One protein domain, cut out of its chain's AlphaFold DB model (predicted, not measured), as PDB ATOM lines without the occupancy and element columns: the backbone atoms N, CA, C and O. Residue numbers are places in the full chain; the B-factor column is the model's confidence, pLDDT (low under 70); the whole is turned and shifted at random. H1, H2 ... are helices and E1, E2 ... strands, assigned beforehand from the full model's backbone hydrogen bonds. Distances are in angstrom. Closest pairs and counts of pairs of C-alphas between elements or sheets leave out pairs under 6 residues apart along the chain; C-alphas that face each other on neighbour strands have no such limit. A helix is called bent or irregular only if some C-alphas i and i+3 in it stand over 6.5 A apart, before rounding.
ATOM      1  N   SER A  27      81.219  83.004 112.255       57.44
ATOM      2  CA  SER A  27      80.155  83.897 111.803       57.44
ATOM      3  C   SER A  27      80.542  85.366 111.959       57.44
ATOM      4  O   SER A  27      80.954  85.781 113.038       57.44
ATOM      5  N   ALA A  28      80.357  86.152 110.903       57.97
ATOM      6  CA  ALA A  28      80.217  87.604 110.914       57.97
ATOM      7  C   ALA A  28      78.735  88.012 110.942       57.97
ATOM      8  O   ALA A  28      77.853  87.300 110.465       57.97
ATOM      9  N   SER A  29      78.436  89.183 111.484       54.78
ATOM     10  CA  SER A  29      77.129  89.844 111.338       54.78
ATOM     11  C   SER A  29      77.282  91.180 110.621       54.78
ATOM     12  O   SER A  29      78.381  91.658 110.483       54.78
ATOM     13  N   ALA A  30      76.228  91.812 110.134       53.09
ATOM     14  CA  ALA A  30      76.247  93.221 109.755       53.09
ATOM     15  C   ALA A  30      74.873  93.812 110.075       53.09
ATOM     16  O   ALA A  30      73.839  93.206 109.789       53.09
ATOM     17  N   ALA A  31      74.856  94.976 110.723       50.41
ATOM     18  CA  ALA A  31      73.632  95.680 111.094       50.41
ATOM     19  C   ALA A  31      73.246  96.731 110.025       50.41
ATOM     20  O   ALA A  31      74.138  97.280 109.375       50.41
ATOM     21  N   PRO A  32      71.940  97.030 109.866       45.88
ATOM     22  CA  PRO A  32      71.359  97.590 108.639       45.88
ATOM     23  C   PRO A  32      71.787  98.989 108.201       45.88
ATOM     24  O   PRO A  32      71.418  99.388 107.099       45.88
ATOM     25  N   GLU A  33      72.482  99.771 109.028       49.47
ATOM     26  CA  GLU A  33      72.475 101.223 108.804       49.47
ATOM     27  C   GLU A  33      73.762 101.779 108.186       49.47
ATOM     28  O   GLU A  33      73.658 102.701 107.388       49.47
ATOM     29  N   THR A  34      74.947 101.198 108.418       52.31
ATOM     30  CA  THR A  34      76.215 101.694 107.814       52.31
ATOM     31  C   THR A  34      77.397 100.705 107.880       52.31
ATOM     32  O   THR A  34      78.542 101.092 107.653       52.31
ATOM     33  N   GLY A  35      77.172  99.429 108.211       66.56
ATOM     34  CA  GLY A  35      78.262  98.539 108.631       66.56
ATOM     35  C   GLY A  35      78.941  97.728 107.521       66.56
ATOM     36  O   GLY A  35      78.285  96.997 106.777       66.56
ATOM     37  N   GLU A  36      80.272  97.782 107.492       78.00
ATOM     38  CA  GLU A  36      81.135  96.673 107.076       78.00
ATOM     39  C   GLU A  36      81.569  95.929 108.345       78.00
ATOM     40  O   GLU A  36      82.019  96.555 109.303       78.00
ATOM     41  N   GLU A  37      81.426  94.607 108.370       80.62
ATOM     42  CA  GLU A  37      81.971  93.769 109.442       80.62
ATOM     43  C   GLU A  37      82.844  92.690 108.815       80.62
ATOM     44  O   GLU A  37      82.433  92.004 107.873       80.62
ATOM     45  N   THR A  38      84.043  92.518 109.362       84.56
ATOM     46  CA  THR A  38      84.937  91.422 109.000       84.56
ATOM     47  C   THR A  38      85.192  90.563 110.224       84.56
ATOM     48  O   THR A  38      85.577  91.062 111.280       84.56
ATOM     49  N   VAL A  39      85.004  89.256 110.075       85.56
ATOM     50  CA  VAL A  39      85.430  88.267 111.064       85.56
ATOM     51  C   VAL A  39      86.530  87.427 110.455       85.56
ATOM     52  O   VAL A  39      86.354  86.825 109.394       85.56
ATOM     53  N   ALA A  40      87.656  87.384 111.153       87.44
ATOM     54  CA  ALA A  40      88.783  86.534 110.830       87.44
ATOM     55  C   ALA A  40      88.946  85.442 111.889       87.44
ATOM     56  O   ALA A  40      88.684  85.662 113.070       87.44
ATOM     57  N   VAL A  41      89.391  84.269 111.460       87.50
ATOM     58  CA  VAL A  41      89.707  83.118 112.310       87.50
ATOM     59  C   VAL A  41      91.065  82.566 111.931       87.50
ATOM     60  O   VAL A  41      91.472  82.600 110.769       87.50
ATOM     61  N   GLU A  42      91.759  82.012 112.911       87.94
ATOM     62  CA  GLU A  42      92.986  81.276 112.674       87.94
ATOM     63  C   GLU A  42      92.678  79.937 111.987       87.94
ATOM     64  O   GLU A  42      91.788  79.182 112.396       87.94
ATOM     65  N   LEU A  43      93.457  79.623 110.952       88.44
ATOM     66  CA  LEU A  43      93.553  78.281 110.395       88.44
ATOM     67  C   LEU A  43      94.650  77.516 111.125       88.44
ATOM     68  O   LEU A  43      95.775  78.003 111.259       88.44
ATOM     69  N   ARG A  44      94.356  76.280 111.523       87.62
ATOM     70  CA  ARG A  44      95.341  75.363 112.101       87.62
ATOM     71  C   ARG A  44      95.403  74.066 111.320       87.62
ATOM     72  O   ARG A  44      94.434  73.672 110.672       87.62
ATOM     73  N   THR A  45      96.552  73.403 111.377       86.50
ATOM     74  CA  THR A  45      96.680  72.057 110.826       86.50
ATOM     75  C   THR A  45      95.803  71.102 111.623       86.50
ATOM     76  O   THR A  45      95.939  71.026 112.845       86.50
ATOM     77  N   VAL A  46      94.950  70.362 110.927       84.00
ATOM     78  CA  VAL A  46      94.068  69.346 111.499       84.00
ATOM     79  C   VAL A  46      94.511  67.963 111.043       84.00
ATOM     80  O   VAL A  46      94.978  67.787 109.915       84.00
ATOM     81  N   THR A  47      94.375  66.980 111.926       84.38
ATOM     82  CA  THR A  47      94.623  65.575 111.603       84.38
ATOM     83  C   THR A  47      93.341  64.936 111.091       84.38
ATOM     84  O   THR A  47      92.258  65.168 111.624       84.38
ATOM     85  N   VAL A  48      93.451  64.135 110.039       85.75
ATOM     86  CA  VAL A  48      92.363  63.331 109.485       85.75
ATOM     87  C   VAL A  48      92.453  61.938 110.090       85.75
ATOM     88  O   VAL A  48      93.420  61.216 109.858       85.75
ATOM     89  N   ALA A  49      91.445  61.560 110.873       85.94
ATOM     90  CA  ALA A  49      91.406  60.277 111.561       85.94
ATOM     91  C   ALA A  49      90.898  59.154 110.650       85.94
ATOM     92  O   ALA A  49      91.460  58.062 110.631       85.94
ATOM     93  N   ARG A  50      89.811  59.404 109.906       88.50
ATOM     94  CA  ARG A  50      89.206  58.418 108.996       88.50
ATOM     95  C   ARG A  50      88.270  59.064 107.982       88.50
ATOM     96  O   ARG A  50      87.807  60.185 108.171       88.50
ATOM     97  N   VAL A  51      87.927  58.311 106.944       91.44
ATOM     98  CA  VAL A  51      86.827  58.649 106.032       91.44
ATOM     99  C   VAL A  51      85.490  58.384 106.727       91.44
ATOM    100  O   VAL A  51      85.333  57.361 107.392       91.44
ATOM    101  N   ALA A  52      84.545  59.319 106.606       88.81
ATOM    102  CA  ALA A  52      83.235  59.249 107.253       88.81
ATOM    103  C   ALA A  52      82.137  58.671 106.342       88.81
ATOM    104  O   ALA A  52      81.096  58.248 106.837       88.81
ATOM    105  N   GLY A  53      82.345  58.662 105.022       88.56
ATOM    106  CA  GLY A  53      81.348  58.207 104.055       88.56
ATOM    107  C   GLY A  53      81.835  58.255 102.608       88.56
ATOM    108  O   GLY A  53      83.008  58.515 102.340       88.56
ATOM    109  N   ALA A  54      80.919  57.990 101.675       88.69
ATOM    110  CA  ALA A  54      81.194  58.024 100.242       88.69
ATOM    111  C   ALA A  54      81.442  59.453  99.727       88.69
ATOM    112  O   ALA A  54      81.046  60.436 100.357       88.69
ATOM    113  N   ALA A  55      82.080  59.554  98.558       88.19
ATOM    114  CA  ALA A  55      82.229  60.823  97.859       88.19
ATOM    115  C   ALA A  55      80.854  61.398  97.483       88.19
ATOM    116  O   ALA A  55      79.990  60.693  96.959       88.19
ATOM    117  N   ALA A  56      80.665  62.684  97.751       85.94
ATOM    118  CA  ALA A  56      79.517  63.447  97.303       85.94
ATOM    119  C   ALA A  56      79.638  63.782  95.806       85.94
ATOM    120  O   ALA A  56      80.720  63.758  95.217       85.94
ATOM    121  N   ALA A  57      78.507  64.138  95.193       83.81
ATOM    122  CA  ALA A  57      78.435  64.500  93.777       83.81
ATOM    123  C   ALA A  57      79.289  65.732  93.412       83.81
ATOM    124  O   ALA A  57      79.625  65.922  92.247       83.81
ATOM    125  N   ASP A  58      79.668  66.549  94.401       79.56
ATOM    126  CA  ASP A  58      80.558  67.705  94.248       79.56
ATOM    127  C   ASP A  58      82.058  67.333  94.237       79.56
ATOM    128  O   ASP A  58      82.917  68.216  94.238       79.56
ATOM    129  N   GLY A  59      82.386  66.035  94.243       85.25
ATOM    130  CA  GLY A  59      83.762  65.534  94.241       85.25
ATOM    131  C   GLY A  59      84.461  65.621  95.601       85.25
ATOM    132  O   GLY A  59      85.673  65.400  95.683       85.25
ATOM    133  N   THR A  60      83.729  65.938  96.674       86.69
ATOM    134  CA  THR A  60      84.268  65.970  98.036       86.69
ATOM    135  C   THR A  60      83.938  64.700  98.814       86.69
ATOM    136  O   THR A  60      82.941  64.032  98.569       86.69
ATOM    137  N   VAL A  61      84.786  64.346  99.774       89.19
ATOM    138  CA  VAL A  61      84.620  63.204 100.673       89.19
ATOM    139  C   VAL A  61      84.518  63.731 102.103       89.19
ATOM    140  O   VAL A  61      85.375  64.522 102.521       89.19
ATOM    141  N   PRO A  62      83.498  63.321 102.875       88.12
ATOM    142  CA  PRO A  62      83.423  63.648 104.287       88.12
ATOM    143  C   PRO A  62      84.457  62.826 105.068       88.12
ATOM    144  O   PRO A  62      84.578  61.610 104.899       88.12
ATOM    145  N   VAL A  63      85.198  63.487 105.947       86.69
ATOM    146  CA  VAL A  63      86.229  62.886 106.795       86.69
ATOM    147  C   VAL A  63      86.018  63.279 108.250       86.69
ATOM    148  O   VAL A  63      85.584  64.391 108.542       86.69
ATOM    149  N   VAL A  64      86.351  62.369 109.158       85.56
ATOM    150  CA  VAL A  64      86.405  62.635 110.596       85.56
ATOM    151  C   VAL A  64      87.813  63.096 110.946       85.56
ATOM    152  O   VAL A  64      88.796  62.454 110.563       85.56
ATOM    153  N   LEU A  65      87.907  64.200 111.673       84.19
ATOM    154  CA  LEU A  65      89.158  64.773 112.149       84.19
ATOM    155  C   LEU A  65      89.573  64.163 113.496       84.19
ATOM    156  O   LEU A  65      88.793  63.465 114.142       84.19
ATOM    157  N   GLY A  66      90.812  64.408 113.924       77.50
ATOM    158  CA  GLY A  66      91.356  63.877 115.180       77.50
ATOM    159  C   GLY A  66      90.589  64.301 116.437       77.50
ATOM    160  O   GLY A  66      90.626  63.593 117.437       77.50
ATOM    161  N   ASP A  67      89.854  65.411 116.374       73.25
ATOM    162  CA  ASP A  67      88.962  65.896 117.438       73.25
ATOM    163  C   ASP A  67      87.523  65.343 117.354       73.25
ATOM    164  O   ASP A  67      86.674  65.703 118.167       73.25
ATOM    165  N   GLY A  68      87.233  64.478 116.378       77.38
ATOM    166  CA  GLY A  68      85.911  63.889 116.156       77.38
ATOM    167  C   GLY A  68      84.947  64.738 115.319       77.38
ATOM    168  O   GLY A  68      83.890  64.236 114.934       77.38
ATOM    169  N   SER A  69      85.296  65.983 114.983       79.44
ATOM    170  CA  SER A  69      84.506  66.803 114.059       79.44
ATOM    171  C   SER A  69      84.574  66.260 112.628       79.44
ATOM    172  O   SER A  69      85.464  65.485 112.270       79.44
ATOM    173  N   THR A  70      83.599  66.635 111.796       82.38
ATOM    174  CA  THR A  70      83.558  66.233 110.383       82.38
ATOM    175  C   THR A  70      83.916  67.412 109.491       82.38
ATOM    176  O   THR A  70      83.388  68.508 109.660       82.38
ATOM    177  N   ALA A  71      84.767  67.167 108.501       82.62
ATOM    178  CA  ALA A  71      85.100  68.115 107.450       82.62
ATOM    179  C   ALA A  71      84.925  67.477 106.066       82.62
ATOM    180  O   ALA A  71      84.802  66.262 105.939       82.62
ATOM    181  N   SER A  72      84.922  68.294 105.015       85.00
ATOM    182  CA  SER A  72      84.939  67.814 103.629       85.00
ATOM    183  C   SER A  72      86.310  68.075 103.013       85.00
ATOM    184  O   SER A  72      86.873  69.153 103.205       85.00
ATOM    185  N   LEU A  73      86.836  67.103 102.269       84.69
ATOM    186  CA  LEU A  73      88.078  67.220 101.500       84.69
ATOM    187  C   LEU A  73      87.845  66.837 100.038       84.69
ATOM    188  O   LEU A  73      86.961  66.025  99.776       84.69
ATOM    189  N   PRO A  74      88.636  67.344  99.082       86.44
ATOM    190  CA  PRO A  74      88.608  66.829  97.717       86.44
ATOM    191  C   PRO A  74      89.000  65.343  97.693       86.44
ATOM    192  O   PRO A  74      89.943  64.942  98.384       86.44
ATOM    193  N   ALA A  75      88.275  64.520  96.927       87.06
ATOM    194  CA  ALA A  75      88.437  63.062  96.930       87.06
ATOM    195  C   ALA A  75      89.874  62.605  96.612       87.06
ATOM    196  O   ALA A  75      90.397  61.689  97.246       87.06
ATOM    197  N   ASP A  76      90.540  63.296  95.688       86.19
ATOM    198  CA  ASP A  76      91.922  63.050  95.262       86.19
ATOM    199  C   ASP A  76      92.972  63.385  96.338       86.19
ATOM    200  O   ASP A  76      94.132  62.993  96.218       86.19
ATOM    201  N   ARG A  77      92.588  64.091  97.411       86.50
ATOM    202  CA  ARG A  77      93.495  64.525  98.490       86.50
ATOM    203  C   ARG A  77      93.365  63.712  99.775       86.50
ATOM    204  O   ARG A  77      94.219  63.830 100.653       86.50
ATOM    205  N   VAL A  78      92.333  62.878  99.900       87.06
ATOM    206  CA  VAL A  78      92.027  62.139 101.139       87.06
ATOM    207  C   VAL A  78      93.169  61.208 101.549       87.06
ATOM    208  O   VAL A  78      93.560  61.193 102.715       87.06
ATOM    209  N   ALA A  79      93.736  60.457 100.601       87.38
ATOM    210  CA  ALA A  79      94.814  59.512 100.892       87.38
ATOM    211  C   ALA A  79      96.083  60.217 101.397       87.38
ATOM    212  O   ALA A  79      96.716  59.752 102.347       87.38
ATOM    213  N   ASP A  80      96.433  61.361 100.804       86.81
ATOM    214  CA  ASP A  80      97.576  62.170 101.235       86.81
ATOM    215  C   ASP A  80      97.359  62.726 102.647       86.81
ATOM    216  O   ASP A  80      98.264  62.661 103.477       86.81
ATOM    217  N   ALA A  81      96.142  63.190 102.943       85.19
ATOM    218  CA  ALA A  81      95.781  63.709 104.258       85.19
ATOM    219  C   ALA A  81      95.830  62.644 105.361       85.19
ATOM    220  O   ALA A  81      96.335  62.908 106.457       85.19
ATOM    221  N   LEU A  82      95.364  61.426 105.071       86.62
ATOM    222  CA  LEU A  82      95.460  60.299 106.001       86.62
ATOM    223  C   LEU A  82      96.919  59.922 106.288       86.62
ATOM    224  O   LEU A  82      97.273  59.717 107.447       86.62
ATOM    225  N   ARG A  83      97.785  59.880 105.263       86.56
ATOM    226  CA  ARG A  83      99.220  59.591 105.454       86.56
ATOM    227  C   ARG A  83      99.914  60.677 106.272       86.56
ATOM    228  O   ARG A  83     100.625  60.359 107.219       86.56
ATOM    229  N   ALA A  84      99.675  61.947 105.953       83.62
ATOM    230  CA  ALA A  84     100.286  63.062 106.671       83.62
ATOM    231  C   ALA A  84      99.896  63.075 108.162       83.62
ATOM    232  O   ALA A  84     100.735  63.314 109.034       83.62
ATOM    233  N   SER A  85      98.651  62.702 108.472       82.75
ATOM    234  CA  SER A  85      98.134  62.644 109.846       82.75
ATOM    235  C   SER A  85      98.851  61.631 110.742       82.75
ATOM    236  O   SER A  85      98.889  61.827 111.951       82.75
ATOM    237  N   GLN A  86      99.476  60.592 110.176       79.12
ATOM    238  CA  GLN A  86     100.281  59.626 110.939       79.12
ATOM    239  C   GLN A  86     101.599  60.225 111.451       79.12
ATOM    240  O   GLN A  86     102.199  59.701 112.384       79.12
ATOM    241  N   THR A  87     102.048  61.327 110.848       70.38
ATOM    242  CA  THR A  87     103.329  61.981 111.157       70.38
ATOM    243  C   THR A  87     103.171  63.299 111.917       70.38
ATOM    244  O   THR A  87     104.134  63.819 112.476       70.38
ATOM    245  N   GLN A  88     101.955  63.846 111.964       66.12
ATOM    246  CA  GLN A  88     101.673  65.182 112.479       66.12
ATOM    247  C   GLN A  88     101.107  65.105 113.908       66.12
ATOM    248  O   GLN A  88      99.928  64.820 114.095       66.12
ATOM    249  N   GLN A  89     101.928  65.398 114.923       56.00
ATOM    250  CA  GLN A  89     101.498  65.354 116.334       56.00
ATOM    251  C   GLN A  89     101.007  66.696 116.907       56.00
ATOM    252  O   GLN A  89     100.376  66.705 117.960       56.00
ATOM    253  N   VAL A  90     101.269  67.833 116.246       62.00
ATOM    254  CA  VAL A  90     100.966  69.163 116.807       62.00
ATOM    255  C   VAL A  90     100.155  70.015 115.834       62.00
ATOM    256  O   VAL A  90     100.547  70.219 114.683       62.00
ATOM    257  N   ALA A  91      99.033  70.553 116.321       72.12
ATOM    258  CA  ALA A  91      98.227  71.540 115.614       72.12
ATOM    259  C   ALA A  91      98.985  72.876 115.528       72.12
ATOM    260  O   ALA A  91      99.033  73.643 116.491       72.12
ATOM    261  N   ALA A  92      99.583  73.156 114.370       81.94
ATOM    262  CA  ALA A  92     100.297  74.397 114.100       81.94
ATOM    263  C   ALA A  92      99.403  75.394 113.356       81.94
ATOM    264  O   ALA A  92      98.626  75.011 112.479       81.94
ATOM    265  N   SER A  93      99.560  76.684 113.661       88.31
ATOM    266  CA  SER A  93      98.958  77.763 112.873       88.31
ATOM    267  C   SER A  93      99.394  77.660 111.418       88.31
ATOM    268  O   SER A  93     100.593  77.543 111.140       88.31
ATOM    269  N   CYS A  94      98.445  77.706 110.489       88.94
ATOM    270  CA  CYS A  94      98.726  77.598 109.067       88.94
ATOM    271  C   CYS A  94      98.149  78.711 108.194       88.94
ATOM    272  O   CYS A  94      98.434  78.740 106.997       88.94
ATOM    273  N   GLY A  95      97.427  79.661 108.782       92.12
ATOM    274  CA  GLY A  95      96.924  80.826 108.069       92.12
ATOM    275  C   GLY A  95      95.787  81.513 108.803       92.12
ATOM    276  O   GLY A  95      95.537  81.252 109.979       92.12
ATOM    277  N   THR A  96      95.072  82.343 108.062       92.00
ATOM    278  CA  THR A  96      93.882  83.056 108.512       92.00
ATOM    279  C   THR A  96      92.784  82.850 107.483       92.00
ATOM    280  O   THR A  96      93.033  82.938 106.284       92.00
ATOM    281  N   ALA A  97      91.567  82.592 107.937       91.50
ATOM    282  CA  ALA A  97      90.376  82.628 107.109       91.50
ATOM    283  C   ALA A  97      89.510  83.819 107.500       91.50
ATOM    284  O   ALA A  97      89.563  84.283 108.637       91.50
ATOM    285  N   TYR A  98      88.713  84.322 106.565       90.19
ATOM    286  CA  TYR A  98      87.855  85.471 106.814       90.19
ATOM    287  C   TYR A  98      86.489  85.329 106.157       90.19
ATOM    288  O   TYR A  98      86.301  84.644 105.145       90.19
ATOM    289  N   ILE A  99      85.526  86.029 106.740       88.69
ATOM    290  CA  ILE A  99      84.270  86.374 106.098       88.69
ATOM    291  C   ILE A  99      83.947  87.831 106.411       88.69
ATOM    292  O   ILE A  99      84.053  88.287 107.548       88.69
ATOM    293  N   ARG A 100      83.595  88.566 105.367       87.69
ATOM    294  CA  ARG A 100      83.285  89.983 105.392       87.69
ATOM    295  C   ARG A 100      81.886  90.189 104.845       87.69
ATOM    296  O   ARG A 100      81.564  89.692 103.767       87.69
ATOM    297  N   LEU A 101      81.080  90.947 105.573       86.25
ATOM    298  CA  LEU A 101      79.723  91.300 105.195       86.25
ATOM    299  C   LEU A 101      79.596  92.820 105.125       86.25
ATOM    300  O   LEU A 101      80.020  93.526 106.037       86.25
ATOM    301  N   ARG A 102      79.043  93.326 104.024       81.94
ATOM    302  CA  ARG A 102      78.921  94.765 103.767       81.94
ATOM    303  C   ARG A 102      77.544  95.112 103.253       81.94
ATOM    304  O   ARG A 102      77.045  94.441 102.348       81.94
ATOM    305  N   HIS A 103      76.993  96.207 103.761       76.19
ATOM    306  CA  HIS A 103      75.846  96.848 103.136       76.19
ATOM    307  C   HIS A 103      76.250  97.593 101.861       76.19
ATOM    308  O   HIS A 103      77.310  98.221 101.815       76.19
ATOM    309  N   LYS A 104      75.414  97.543 100.817       71.38
ATOM    310  CA  LYS A 104      75.621  98.356  99.609       71.38
ATOM    311  C   LYS A 104      74.752  99.607  99.696       71.38
ATOM    312  O   LYS A 104      73.627  99.576 100.186       71.38
ATOM    313  N   SER A 105      75.275 100.716  99.188       62.59
ATOM    314  CA  SER A 105      74.626 102.030  99.230       62.59
ATOM    315  C   SER A 105      73.528 102.226  98.172       62.59
ATOM    316  O   SER A 105      72.911 103.285  98.134       62.59
ATOM    317  N   ASN A 106      73.262 101.236  97.311       63.75
ATOM    318  CA  ASN A 106      72.405 101.365  96.124       63.75
ATOM    319  C   ASN A 106      71.038 100.653  96.229       63.75
ATOM    320  O   ASN A 106      70.503 100.214  95.213       63.75
ATOM    321  N   GLY A 107      70.492 100.483  97.437       57.22
ATOM    322  CA  GLY A 107      69.207  99.797  97.662       57.22
ATOM    323  C   GLY A 107      69.287  98.265  97.695       57.22
ATOM    324  O   GLY A 107      68.317  97.618  98.076       57.22
ATOM    325  N   ARG A 108      70.455  97.683  97.383       65.19
ATOM    326  CA  ARG A 108      70.739  96.246  97.520       65.19
ATOM    327  C   ARG A 108      71.474  95.995  98.837       65.19
ATOM    328  O   ARG A 108      72.540  96.567  99.046       65.19
ATOM    329  N   PRO A 109      70.964  95.169  99.749       64.00
ATOM    330  CA  PRO A 109      71.398  95.265 101.134       64.00
ATOM    331  C   PRO A 109      72.715  94.561 101.445       64.00
ATOM    332  O   PRO A 109      73.292  94.888 102.469       64.00
ATOM    333  N   VAL A 110      73.225  93.625 100.625       79.44
ATOM    334  CA  VAL A 110      74.352  92.782 101.076       79.44
ATOM    335  C   VAL A 110      75.362  92.411  99.990       79.44
ATOM    336  O   VAL A 110      74.996  91.939  98.910       79.44
ATOM    337  N   ARG A 111      76.650  92.536 100.331       86.75
ATOM    338  CA  ARG A 111      77.787  91.865  99.691       86.75
ATOM    339  C   ARG A 111      78.562  91.053 100.726       86.75
ATOM    340  O   ARG A 111      78.956  91.587 101.760       86.75
ATOM    341  N   MET A 112      78.825  89.791 100.411       89.00
ATOM    342  CA  MET A 112      79.704  88.912 101.179       89.00
ATOM    343  C   MET A 112      81.015  88.713 100.432       89.00
ATOM    344  O   MET A 112      81.030  88.517  99.217       89.00
ATOM    345  N   GLU A 113      82.111  88.696 101.172       91.62
ATOM    346  CA  GLU A 113      83.406  88.213 100.709       91.62
ATOM    347  C   GLU A 113      83.946  87.207 101.718       91.62
ATOM    348  O   GLU A 113      83.749  87.357 102.918       91.62
ATOM    349  N   THR A 114      84.609  86.159 101.255       92.12
ATOM    350  CA  THR A 114      85.191  85.140 102.129       92.12
ATOM    351  C   THR A 114      86.432  84.561 101.486       92.12
ATOM    352  O   THR A 114      86.588  84.613 100.267       92.12
ATOM    353  N   GLY A 115      87.321  84.006 102.292       93.19
ATOM    354  CA  GLY A 115      88.535  83.411 101.777       93.19
ATOM    355  C   GLY A 115      89.508  83.047 102.872       93.19
ATOM    356  O   GLY A 115      89.157  83.006 104.054       93.19
ATOM    357  N   PHE A 116      90.740  82.799 102.454       93.38
ATOM    358  CA  PHE A 116      91.851  82.538 103.350       93.38
ATOM    359  C   PHE A 116      93.178  83.014 102.770       93.38
ATOM    360  O   PHE A 116      93.347  83.099 101.552       93.38
ATOM    361  N   ASP A 117      94.126  83.208 103.677       95.12
ATOM    362  CA  ASP A 117      95.534  83.467 103.420       95.12
ATOM    363  C   ASP A 117      96.374  82.511 104.279       95.12
ATOM    364  O   ASP A 117      96.258  82.477 105.508       95.12
ATOM    365  N   LEU A 118      97.218  81.703 103.643       93.19
ATOM    366  CA  LEU A 118      98.135  80.793 104.316       93.19
ATOM    367  C   LEU A 118      99.394  81.529 104.779       93.19
ATOM    368  O   LEU A 118      99.927  82.399 104.094       93.19
ATOM    369  N   SER A 119      99.911  81.140 105.942       91.25
ATOM    370  CA  SER A 119     101.124  81.720 106.522       91.25
ATOM    371  C   SER A 119     102.348  80.824 106.307       91.25
ATOM    372  O   SER A 119     102.226  79.633 106.008       91.25
ATOM    373  N   GLY A 120     103.552  81.379 106.489       84.38
ATOM    374  CA  GLY A 120     104.795  80.598 106.552       84.38
ATOM    375  C   GLY A 120     105.212  79.925 105.240       84.38
ATOM    376  O   GLY A 120     105.765  78.832 105.272       84.38
ATOM    377  N   GLY A 121     104.905  80.532 104.085       84.00
ATOM    378  CA  GLY A 121     105.310  80.017 102.766       84.00
ATOM    379  C   GLY A 121     104.588  78.739 102.322       84.00
ATOM    380  O   GLY A 121     105.005  78.094 101.357       84.00
ATOM    381  N   ARG A 122     103.513  78.358 103.018       88.88
ATOM    382  CA  ARG A 122     102.725  77.160 102.714       88.88
ATOM    383  C   ARG A 122     102.007  77.295 101.376       88.88
ATOM    384  O   ARG A 122     101.592  78.375 100.969       88.88
ATOM    385  N   ARG A 123     101.846  76.160 100.699       90.94
ATOM    386  CA  ARG A 123     101.276  76.076  99.355       90.94
ATOM    387  C   ARG A 123     100.041  75.187  99.386       90.94
ATOM    388  O   ARG A 123     100.135  74.020  99.765       90.94
ATOM    389  N   ALA A 124      98.895  75.729  98.989       90.50
ATOM    390  CA  ALA A 124      97.654  74.981  98.869       90.50
ATOM    391  C   ALA A 124      97.554  74.324  97.497       90.50
ATOM    392  O   ALA A 124      97.826  74.931  96.462       90.50
ATOM    393  N   VAL A 125      97.095  73.083  97.478       90.62
ATOM    394  CA  VAL A 125      96.807  72.352  96.241       90.62
ATOM    395  C   VAL A 125      95.315  72.186  96.014       90.62
ATOM    396  O   VAL A 125      94.912  72.075  94.862       90.62
ATOM    397  N   GLY A 126      94.495  72.287  97.062       89.56
ATOM    398  CA  GLY A 126      93.042  72.298  96.943       89.56
ATOM    399  C   GLY A 126      92.355  72.883  98.171       89.56
ATOM    400  O   GLY A 126      92.994  73.117  99.196       89.56
ATOM    401  N   TYR A 127      91.059  73.138  98.059       91.50
ATOM    402  CA  TYR A 127      90.232  73.654  99.147       91.50
ATOM    403  C   TYR A 127      88.776  73.232  98.970       91.50
ATOM    404  O   TYR A 127      88.328  72.938  97.857       91.50
ATOM    405  N   VAL A 128      88.045  73.242 100.080       89.69
ATOM    406  CA  VAL A 128      86.585  73.166 100.116       89.69
ATOM    407  C   VAL A 128      86.099  74.285 101.022       89.69
ATOM    408  O   VAL A 128      86.554  74.416 102.156       89.69
ATOM    409  N   TRP A 129      85.180  75.098 100.518       89.94
ATOM    410  CA  TRP A 129      84.668  76.278 101.195       89.94
ATOM    411  C   TRP A 129      83.151  76.324 101.125       89.94
ATOM    412  O   TRP A 129      82.543  76.087 100.074       89.94
ATOM    413  N   ARG A 130      82.531  76.666 102.248       88.62
ATOM    414  CA  ARG A 130      81.100  76.927 102.343       88.62
ATOM    415  C   ARG A 130      80.899  78.204 103.133       88.62
ATOM    416  O   ARG A 130      81.512  78.398 104.176       88.62
ATOM    417  N   ALA A 131      80.033  79.067 102.636       88.81
ATOM    418  CA  ALA A 131      79.568  80.221 103.373       88.81
ATOM    419  C   ALA A 131      78.057  80.345 103.233       88.81
ATOM    420  O   ALA A 131      77.465  79.853 102.276       88.81
ATOM    421  N   ARG A 132      77.417  80.984 104.198       87.75
ATOM    422  CA  ARG A 132      75.980  81.206 104.193       87.75
ATOM    423  C   ARG A 132      75.697  82.610 104.661       87.75
ATOM    424  O   ARG A 132      76.281  83.034 105.649       87.75
ATOM    425  N   ILE A 133      74.804  83.293 103.966       86.38
ATOM    426  CA  ILE A 133      74.269  84.588 104.369       86.38
ATOM    427  C   ILE A 133      72.807  84.388 104.749       86.38
ATOM    428  O   ILE A 133      72.077  83.700 104.034       86.38
ATOM    429  N   GLU A 134      72.390  85.004 105.845       86.62
ATOM    430  CA  GLU A 134      71.013  85.021 106.327       86.62
ATOM    431  C   GLU A 134      70.603  86.448 106.690       86.62
ATOM    432  O   GLU A 134      71.379  87.210 107.266       86.62
ATOM    433  N   GLY A 135      69.372  86.807 106.360       82.62
ATOM    434  CA  GLY A 135      68.721  88.058 106.720       82.62
ATOM    435  C   GLY A 135      67.209  87.859 106.818       82.62
ATOM    436  O   GLY A 135      66.743  86.730 106.669       82.62
ATOM    437  N   PRO A 136      66.436  88.932 107.051       78.81
ATOM    438  CA  PRO A 136      64.990  88.843 107.275       78.81
ATOM    439  C   PRO A 136      64.230  88.088 106.176       78.81
ATOM    440  O   PRO A 136      63.445  87.207 106.494       78.81
ATOM    441  N   ASP A 137      64.542  88.373 104.909       80.81
ATOM    442  CA  ASP A 137      63.924  87.743 103.729       80.81
ATOM    443  C   ASP A 137      64.983  87.326 102.698       80.81
ATOM    444  O   ASP A 137      64.781  87.388 101.485       80.81
ATOM    445  N   TYR A 138      66.172  86.955 103.179       83.12
ATOM    446  CA  TYR A 138      67.303  86.612 102.324       83.12
ATOM    447  C   TYR A 138      68.088  85.441 102.901       83.12
ATOM    448  O   TYR A 138      68.501  85.454 104.061       83.12
ATOM    449  N   GLY A 139      68.332  84.439 102.064       87.19
ATOM    450  CA  GLY A 139      69.149  83.285 102.399       87.19
ATOM    451  C   GLY A 139      69.957  82.870 101.183       87.19
ATOM    452  O   GLY A 139      69.391  82.607 100.125       87.19
ATOM    453  N   TYR A 140      71.274  82.793 101.329       88.56
ATOM    454  CA  TYR A 140      72.144  82.359 100.243       88.56
ATOM    455  C   TYR A 140      73.219  81.414 100.758       88.56
ATOM    456  O   TYR A 140      73.965  81.757 101.675       88.56
ATOM    457  N   ASN A 141      73.315  80.233 100.144       90.94
ATOM    458  CA  ASN A 141      74.402  79.294 100.386       90.94
ATOM    459  C   ASN A 141      75.437  79.445  99.271       90.94
ATOM    460  O   ASN A 141      75.152  79.229  98.096       90.94
ATOM    461  N   TYR A 142      76.652  79.785  99.662       89.56
ATOM    462  CA  TYR A 142      77.824  79.815  98.815       89.56
ATOM    463  C   TYR A 142      78.627  78.534  99.029       89.56
ATOM    464  O   TYR A 142      78.943  78.174 100.164       89.56
ATOM    465  N   SER A 143      79.016  77.867  97.949       90.44
ATOM    466  CA  SER A 143      79.987  76.782  98.013       90.44
ATOM    467  C   SER A 143      80.992  76.924  96.883       90.44
ATOM    468  O   SER A 143      80.626  77.251  95.756       90.44
ATOM    469  N   ALA A 144      82.260  76.704  97.210       90.56
ATOM    470  CA  ALA A 144      83.345  76.677  96.250       90.56
ATOM    471  C   ALA A 144      84.350  75.602  96.650       90.56
ATOM    472  O   ALA A 144      84.645  75.404  97.827       90.56
ATOM    473  N   SER A 145      84.895  74.921  95.659       88.62
ATOM    474  CA  SER A 145      85.991  73.980  95.824       88.62
ATOM    475  C   SER A 145      86.841  74.001  94.563       88.62
ATOM    476  O   SER A 145      86.424  74.498  93.512       88.62
ATOM    477  N   GLY A 146      88.067  73.503  94.659       85.88
ATOM    478  CA  GLY A 146      88.894  73.318  93.476       85.88
ATOM    479  C   GLY A 146      90.378  73.234  93.770       85.88
ATOM    480  O   GLY A 146      90.827  73.389  94.905       85.88
ATOM    481  N   GLY A 147      91.142  72.998  92.706       86.06
ATOM    482  CA  GLY A 147      92.595  72.993  92.751       86.06
ATOM    483  C   GLY A 147      93.165  74.409  92.844       86.06
ATOM    484  O   GLY A 147      92.725  75.318  92.142       86.06
ATOM    485  N   LEU A 148      94.184  74.590  93.681       86.00
ATOM    486  CA  LEU A 148      94.822  75.891  93.914       86.00
ATOM    487  C   LEU A 148      96.188  76.039  93.257       86.00
ATOM    488  O   LEU A 148      96.740  77.133  93.285       86.00
ATOM    489  N   ARG A 149      96.726  74.982  92.631       87.62
ATOM    490  CA  ARG A 149      98.021  75.006  91.919       87.62
ATOM    491  C   ARG A 149      99.129  75.703  92.730       87.62
ATOM    492  O   ARG A 149      99.827  76.567  92.210       87.62
ATOM    493  N   PHE A 150      99.264  75.346  94.008       89.19
ATOM    494  CA  PHE A 150     100.258  75.898  94.938       89.19
ATOM    495  C   PHE A 150     100.057  77.380  95.308       89.19
ATOM    496  O   PHE A 150     100.981  78.035  95.788       89.19
ATOM    497  N   ARG A 151      98.854  77.938  95.139       90.69
ATOM    498  CA  ARG A 151      98.523  79.263  95.689       90.69
ATOM    499  C   ARG A 151      98.485  79.222  97.215       90.69
ATOM    500  O   ARG A 151      98.213  78.192  97.817       90.69
ATOM    501  N   ASP A 152      98.779  80.350  97.832       92.19
ATOM    502  CA  ASP A 152      98.735  80.560  99.281       92.19
ATOM    503  C   ASP A 152      97.449  81.257  99.735       92.19
ATOM    504  O   ASP A 152      97.158  81.280 100.923       92.19
ATOM    505  N   LYS A 153      96.649  81.775  98.805       94.25
ATOM    506  CA  LYS A 153      95.401  82.470  99.107       94.25
ATOM    507  C   LYS A 153      94.301  82.172  98.107       94.25
ATOM    508  O   LYS A 153      94.557  81.849  96.941       94.25
ATOM    509  N   TRP A 154      93.072  82.346  98.566       95.25
ATOM    510  CA  TRP A 154      91.874  82.307  97.740       95.25
ATOM    511  C   TRP A 154      90.807  83.231  98.321       95.25
ATOM    512  O   TRP A 154      90.698  83.377  99.537       95.25
ATOM    513  N   ASN A 155      90.009  83.837  97.445       94.56
ATOM    514  CA  ASN A 155      88.882  84.676  97.818       94.56
ATOM    515  C   ASN A 155      87.681  84.417  96.899       94.56
ATOM    516  O   ASN A 155      87.830  84.252  95.688       94.56
ATOM    517  N   GLY A 156      86.491  84.436  97.487       92.50
ATOM    518  CA  GLY A 156      85.199  84.358  96.820       92.50
ATOM    519  C   GLY A 156      84.279  85.476  97.299       92.50
ATOM    520  O   GLY A 156      84.461  86.034  98.383       92.50
ATOM    521  N   SER A 157      83.282  85.824  96.489       91.50
ATOM    522  CA  SER A 157      82.314  86.863  96.833       91.50
ATOM    523  C   SER A 157      80.921  86.551  96.305       91.50
ATOM    524  O   SER A 157      80.762  85.815  95.333       91.50
ATOM    525  N   HIS A 158      79.920  87.157  96.934       89.88
ATOM    526  CA  HIS A 158      78.544  87.156  96.465       89.88
ATOM    527  C   HIS A 158      77.909  88.532  96.679       89.88
ATOM    528  O   HIS A 158      78.107  89.164  97.719       89.88
ATOM    529  N   ASP A 159      77.128  88.971  95.699       87.00
ATOM    530  CA  ASP A 159      76.365  90.212  95.723       87.00
ATOM    531  C   ASP A 159      74.874  89.888  95.627       87.00
ATOM    532  O   ASP A 159      74.447  89.204  94.697       87.00
ATOM    533  N   SER A 160      74.076  90.445  96.540       82.31
ATOM    534  CA  SER A 160      72.616  90.416  96.407       82.31
ATOM    535  C   SER A 160      72.174  91.128  95.117       82.31
ATOM    536  O   SER A 160      72.663  92.216  94.770       82.31
ATOM    537  N   GLY A 161      71.279  90.469  94.374       73.88
ATOM    538  CA  GLY A 161      70.722  90.948  93.107       73.88
ATOM    539  C   GLY A 161      69.545  91.909  93.286       73.88
ATOM    540  O   GLY A 161      69.460  92.895  92.558       73.88
ATOM    541  N   ASP A 162      68.704  91.664  94.289       75.44
ATOM    542  CA  ASP A 162      67.460  92.404  94.517       75.44
ATOM    543  C   ASP A 162      67.555  93.375  95.698       75.44
ATOM    544  O   ASP A 162      68.494  93.346  96.502       75.44
ATOM    545  N   ASN A 163      66.547  94.241  95.802       70.12
ATOM    546  CA  ASN A 163      66.351  95.101  96.961       70.12
ATOM    547  C   ASN A 163      65.632  94.288  98.049       70.12
ATOM    548  O   ASN A 163      64.428  94.060  97.941       70.12
ATOM    549  N   TYR A 164      66.353  93.842  99.079       69.62
ATOM    550  CA  TYR A 164      65.758  93.171 100.244       69.62
ATOM    551  C   TYR A 164      65.516  94.169 101.389       69.62
ATOM    552  O   TYR A 164      66.149  95.233 101.418       69.62
ATOM    553  N   SER A 178      93.726  71.912 101.614       90.56
ATOM    554  CA  SER A 178      94.713  70.844 101.464       90.56
ATOM    555  C   SER A 178      96.046  71.436 101.015       90.56
ATOM    556  O   SER A 178      96.134  72.083  99.968       90.56
ATOM    557  N   LEU A 179      97.095  71.189 101.793       90.94
ATOM    558  CA  LEU A 179      98.452  71.640 101.523       90.94
ATOM    559  C   LEU A 179      99.204  70.655 100.618       90.94
ATOM    560  O   LEU A 179      98.869  69.469 100.514       90.94
ATOM    561  N   SER A 180     100.247  71.153  99.958       88.31
ATOM    562  CA  SER A 180     101.108  70.365  99.069       88.31
ATOM    563  C   SER A 180     101.841  69.227  99.774       88.31
ATOM    564  O   SER A 180     102.158  68.228  99.140       88.31
ATOM    565  N   ASN A 181     102.082  69.352 101.078       86.44
ATOM    566  CA  ASN A 181     102.718  68.326 101.900       86.44
ATOM    567  C   ASN A 181     101.723  67.286 102.459       86.44
ATOM    568  O   ASN A 181     102.088  66.506 103.331       86.44
ATOM    569  N   GLY A 182     100.466  67.301 102.003       85.50
ATOM    570  CA  GLY A 182      99.412  66.390 102.456       85.50
ATOM    571  C   GLY A 182      98.643  66.874 103.686       85.50
ATOM    572  O   GLY A 182      97.540  66.395 103.920       85.50
ATOM    573  N   ASN A 183      99.141  67.864 104.433       88.25
ATOM    574  CA  ASN A 183      98.424  68.386 105.596       88.25
ATOM    575  C   ASN A 183      97.129  69.100 105.210       88.25
ATOM    576  O   ASN A 183      97.005  69.671 104.125       88.25
ATOM    577  N   VAL A 184      96.186  69.140 106.147       88.69
ATOM    578  CA  VAL A 184      94.941  69.894 106.005       88.69
ATOM    579  C   VAL A 184      94.945  71.048 106.989       88.69
ATOM    580  O   VAL A 184      95.260  70.875 108.160       88.69
ATOM    581  N   CYS A 185      94.578  72.226 106.507       89.81
ATOM    582  CA  CYS A 185      94.288  73.404 107.302       89.81
ATOM    583  C   CYS A 185      92.788  73.564 107.461       89.81
ATOM    584  O   CYS A 185      92.057  73.479 106.476       89.81
ATOM    585  N   GLY A 186      92.339  73.837 108.675       87.38
ATOM    586  CA  GLY A 186      90.939  74.086 108.966       87.38
ATOM    587  C   GLY A 186      90.779  75.185 110.006       87.38
ATOM    588  O   GLY A 186      91.681  75.442 110.804       87.38
ATOM    589  N   ALA A 187      89.655  75.887 109.945       81.25
ATOM    590  CA  ALA A 187      89.407  77.033 110.806       81.25
ATOM    591  C   ALA A 187      88.961  76.634 112.204       81.25
ATOM    592  O   ALA A 187      88.070  75.807 112.363       81.25
ATOM    593  N   VAL A 188      89.513  77.286 113.219       71.44
ATOM    594  CA  VAL A 188      89.207  76.958 114.613       71.44
ATOM    595  C   VAL A 188      88.221  77.985 115.168       71.44
ATOM    596  O   VAL A 188      88.593  79.139 115.391       71.44
ATOM    597  N   ALA A 189      86.969  77.581 115.424       61.34
ATOM    598  CA  ALA A 189      85.888  78.497 115.841       61.34
ATOM    599  C   ALA A 189      86.215  79.333 117.094       61.34
ATOM    600  O   ALA A 189      85.751  80.464 117.219       61.34
ATOM    601  N   GLY A 190      87.062  78.827 117.997       60.38
ATOM    602  CA  GLY A 190      87.497  79.547 119.201       60.38
ATOM    603  C   GLY A 190      88.444  80.730 118.960       60.38
ATOM    604  O   GLY A 190      88.830  81.393 119.916       60.38
ATOM    605  N   THR A 191      88.837  80.997 117.712       62.16
ATOM    606  CA  THR A 191      89.794  82.062 117.349       62.16
ATOM    607  C   THR A 191      89.152  83.220 116.583       62.16
ATOM    608  O   THR A 191      89.856  84.086 116.065       62.16
ATOM    609  N   ALA A 192      87.816  83.246 116.499       72.81
ATOM    610  CA  ALA A 192      87.092  84.284 115.778       72.81
ATOM    611  C   ALA A 192      87.324  85.665 116.399       72.81
ATOM    612  O   ALA A 192      87.018  85.908 117.567       72.81
ATOM    613  N   ARG A 193      87.833  86.588 115.584       71.56
ATOM    614  CA  ARG A 193      88.076  87.982 115.937       71.56
ATOM    615  C   ARG A 193      87.375  88.895 114.940       71.56
ATOM    616  O   ARG A 193      87.554  88.755 113.731       71.56
ATOM    617  N   ARG A 194      86.605  89.854 115.460       74.69
ATOM    618  CA  ARG A 194      86.109  90.996 114.679       74.69
ATOM    619  C   ARG A 194      87.276  91.944 114.399       74.69
ATOM    620  O   ARG A 194      88.002  92.289 115.338       74.69
ATOM    621  N   LEU A 195      87.469  92.286 113.128       67.12
ATOM    622  CA  LEU A 195      88.478  93.237 112.657       67.12
ATOM    623  C   LEU A 195      87.878  94.632 112.488       67.12
ATOM    624  O   LEU A 195      86.695  94.709 112.086       67.12
TER     625      LEU A 195
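AT A GLANCE: This is residues 27 to 164 and 178 to 195 of the 195 residues of an uncharacterized protein of Herbihabitans rhizosphaerae (UniProt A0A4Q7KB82). An elongated body of long strands makes most of this model: the five-stranded sheet E10 E7 E6 E2 E11 is curled like part of a barrel, and the long hairpin E8 and E9 lies over its hollow face, partly face to face with it at E7 and E10. At one end of these strands E2 turns into a small head, the three-stranded sheet E3 E4 E5 with the one helix H1 packed on one of its faces. The printed part has 156 residues with eleven named strands and one named helix, in the order E1 E2 E3 E4 E5 H1 E6 E7 E8 E9 E10 E11; the three sheets are antiparallel and the class is mostly strand. The whole is compact, with a radius of gyration of the C-alphas of 16.7 A, and the C-alphas span 52 by 33 by 29 A.

IN THESE COORDINATES: E1, residues 27 to 30, begins at C-alpha 27 (80.155, 83.897, 111.803) and pairs with no named strand. E2, residues 36 to 46, is 30.6 A long and runs on into E3, residues 48 to 51, at 88 degrees across a break of one residue. E4, residues 60 to 65, and E5, residues 70 to 74, follow. H1, residues 75 to 85, is 16.2 A long and begins at C-alpha 75 (88.437, 63.062, 96.930). H1 is irregular: C-alphas 76 and 79 are 7.3 A apart. E6, residues 93 to 102, measures 27.8 A, and E7, residues 111 to 118, 23.6 A. E8, residues 124 to 135, measures 32.7 A. E9, residues 138 to 151, measures 32.8 A and bends by 80 degrees at residue 148. E10, residues 153 to 159, measures 20.8 A. E11, residues 184 to 187, ends at C-alpha 187 (89.407, 77.033, 110.806).

HOW THE PARTS SIT: The five-stranded sheet is strongly twisted, with E10 and E11 as edge strands. E10 and E7 are antiparallel at 174 degrees, with N 156 and O 114 at 2.8 A. E7 and E6 form a hairpin, with N 100 and O 113 at 2.7 A. E6 and E2 have N 97 and O 41 at 2.8 A, and E2 and E11 have N 46 and O 184 at 2.8 A. The hairpin E8 and E9 has N 142 and O 131 at 2.7 A. The closest C-alphas of E7 and E8, Thr 114 and Ala 131, are 7.6 A apart; those of E9 and E10, Tyr 142 and His 158, are 7.7 A apart. Residues 124 to 126 of E8 also pair antiparallel with residues 178 to 179. E3, E4 and E5 form a meander, each strand the antiparallel neighbour of the one before, with N 49 and O 64 at 2.8 A and N 61 and O 73 at 2.7 A. The closest C-alphas of E5 and E8, Leu 73 and Val 128, are 6.3 A apart. H1 is on this sheet at a height of 8.5 A, in two layers, helix on one face of a sheet; it runs along the strands, at 2 degrees to E4 on the local plane. Its closest C-alphas to E3 are Leu 82 and Val 48, 5.6 A apart. In H1, 5 of 7 O i to N i+4 pairs are within hydrogen-bond range.

THE WHOLE: The two C-alphas farthest apart, Thr 87 and Gly 107, are 52.7 A apart. Residues 165 to 177 are not printed, and C-alphas 164 and 178 are 36.6 A apart across this cut, which falls between E10 and E11. Of the links that are printed whole, none is long. The mean pLDDT of the printed part is 82.2; it is under 70 for 22 residues, among them residues 27 to 35 and 105 to 109.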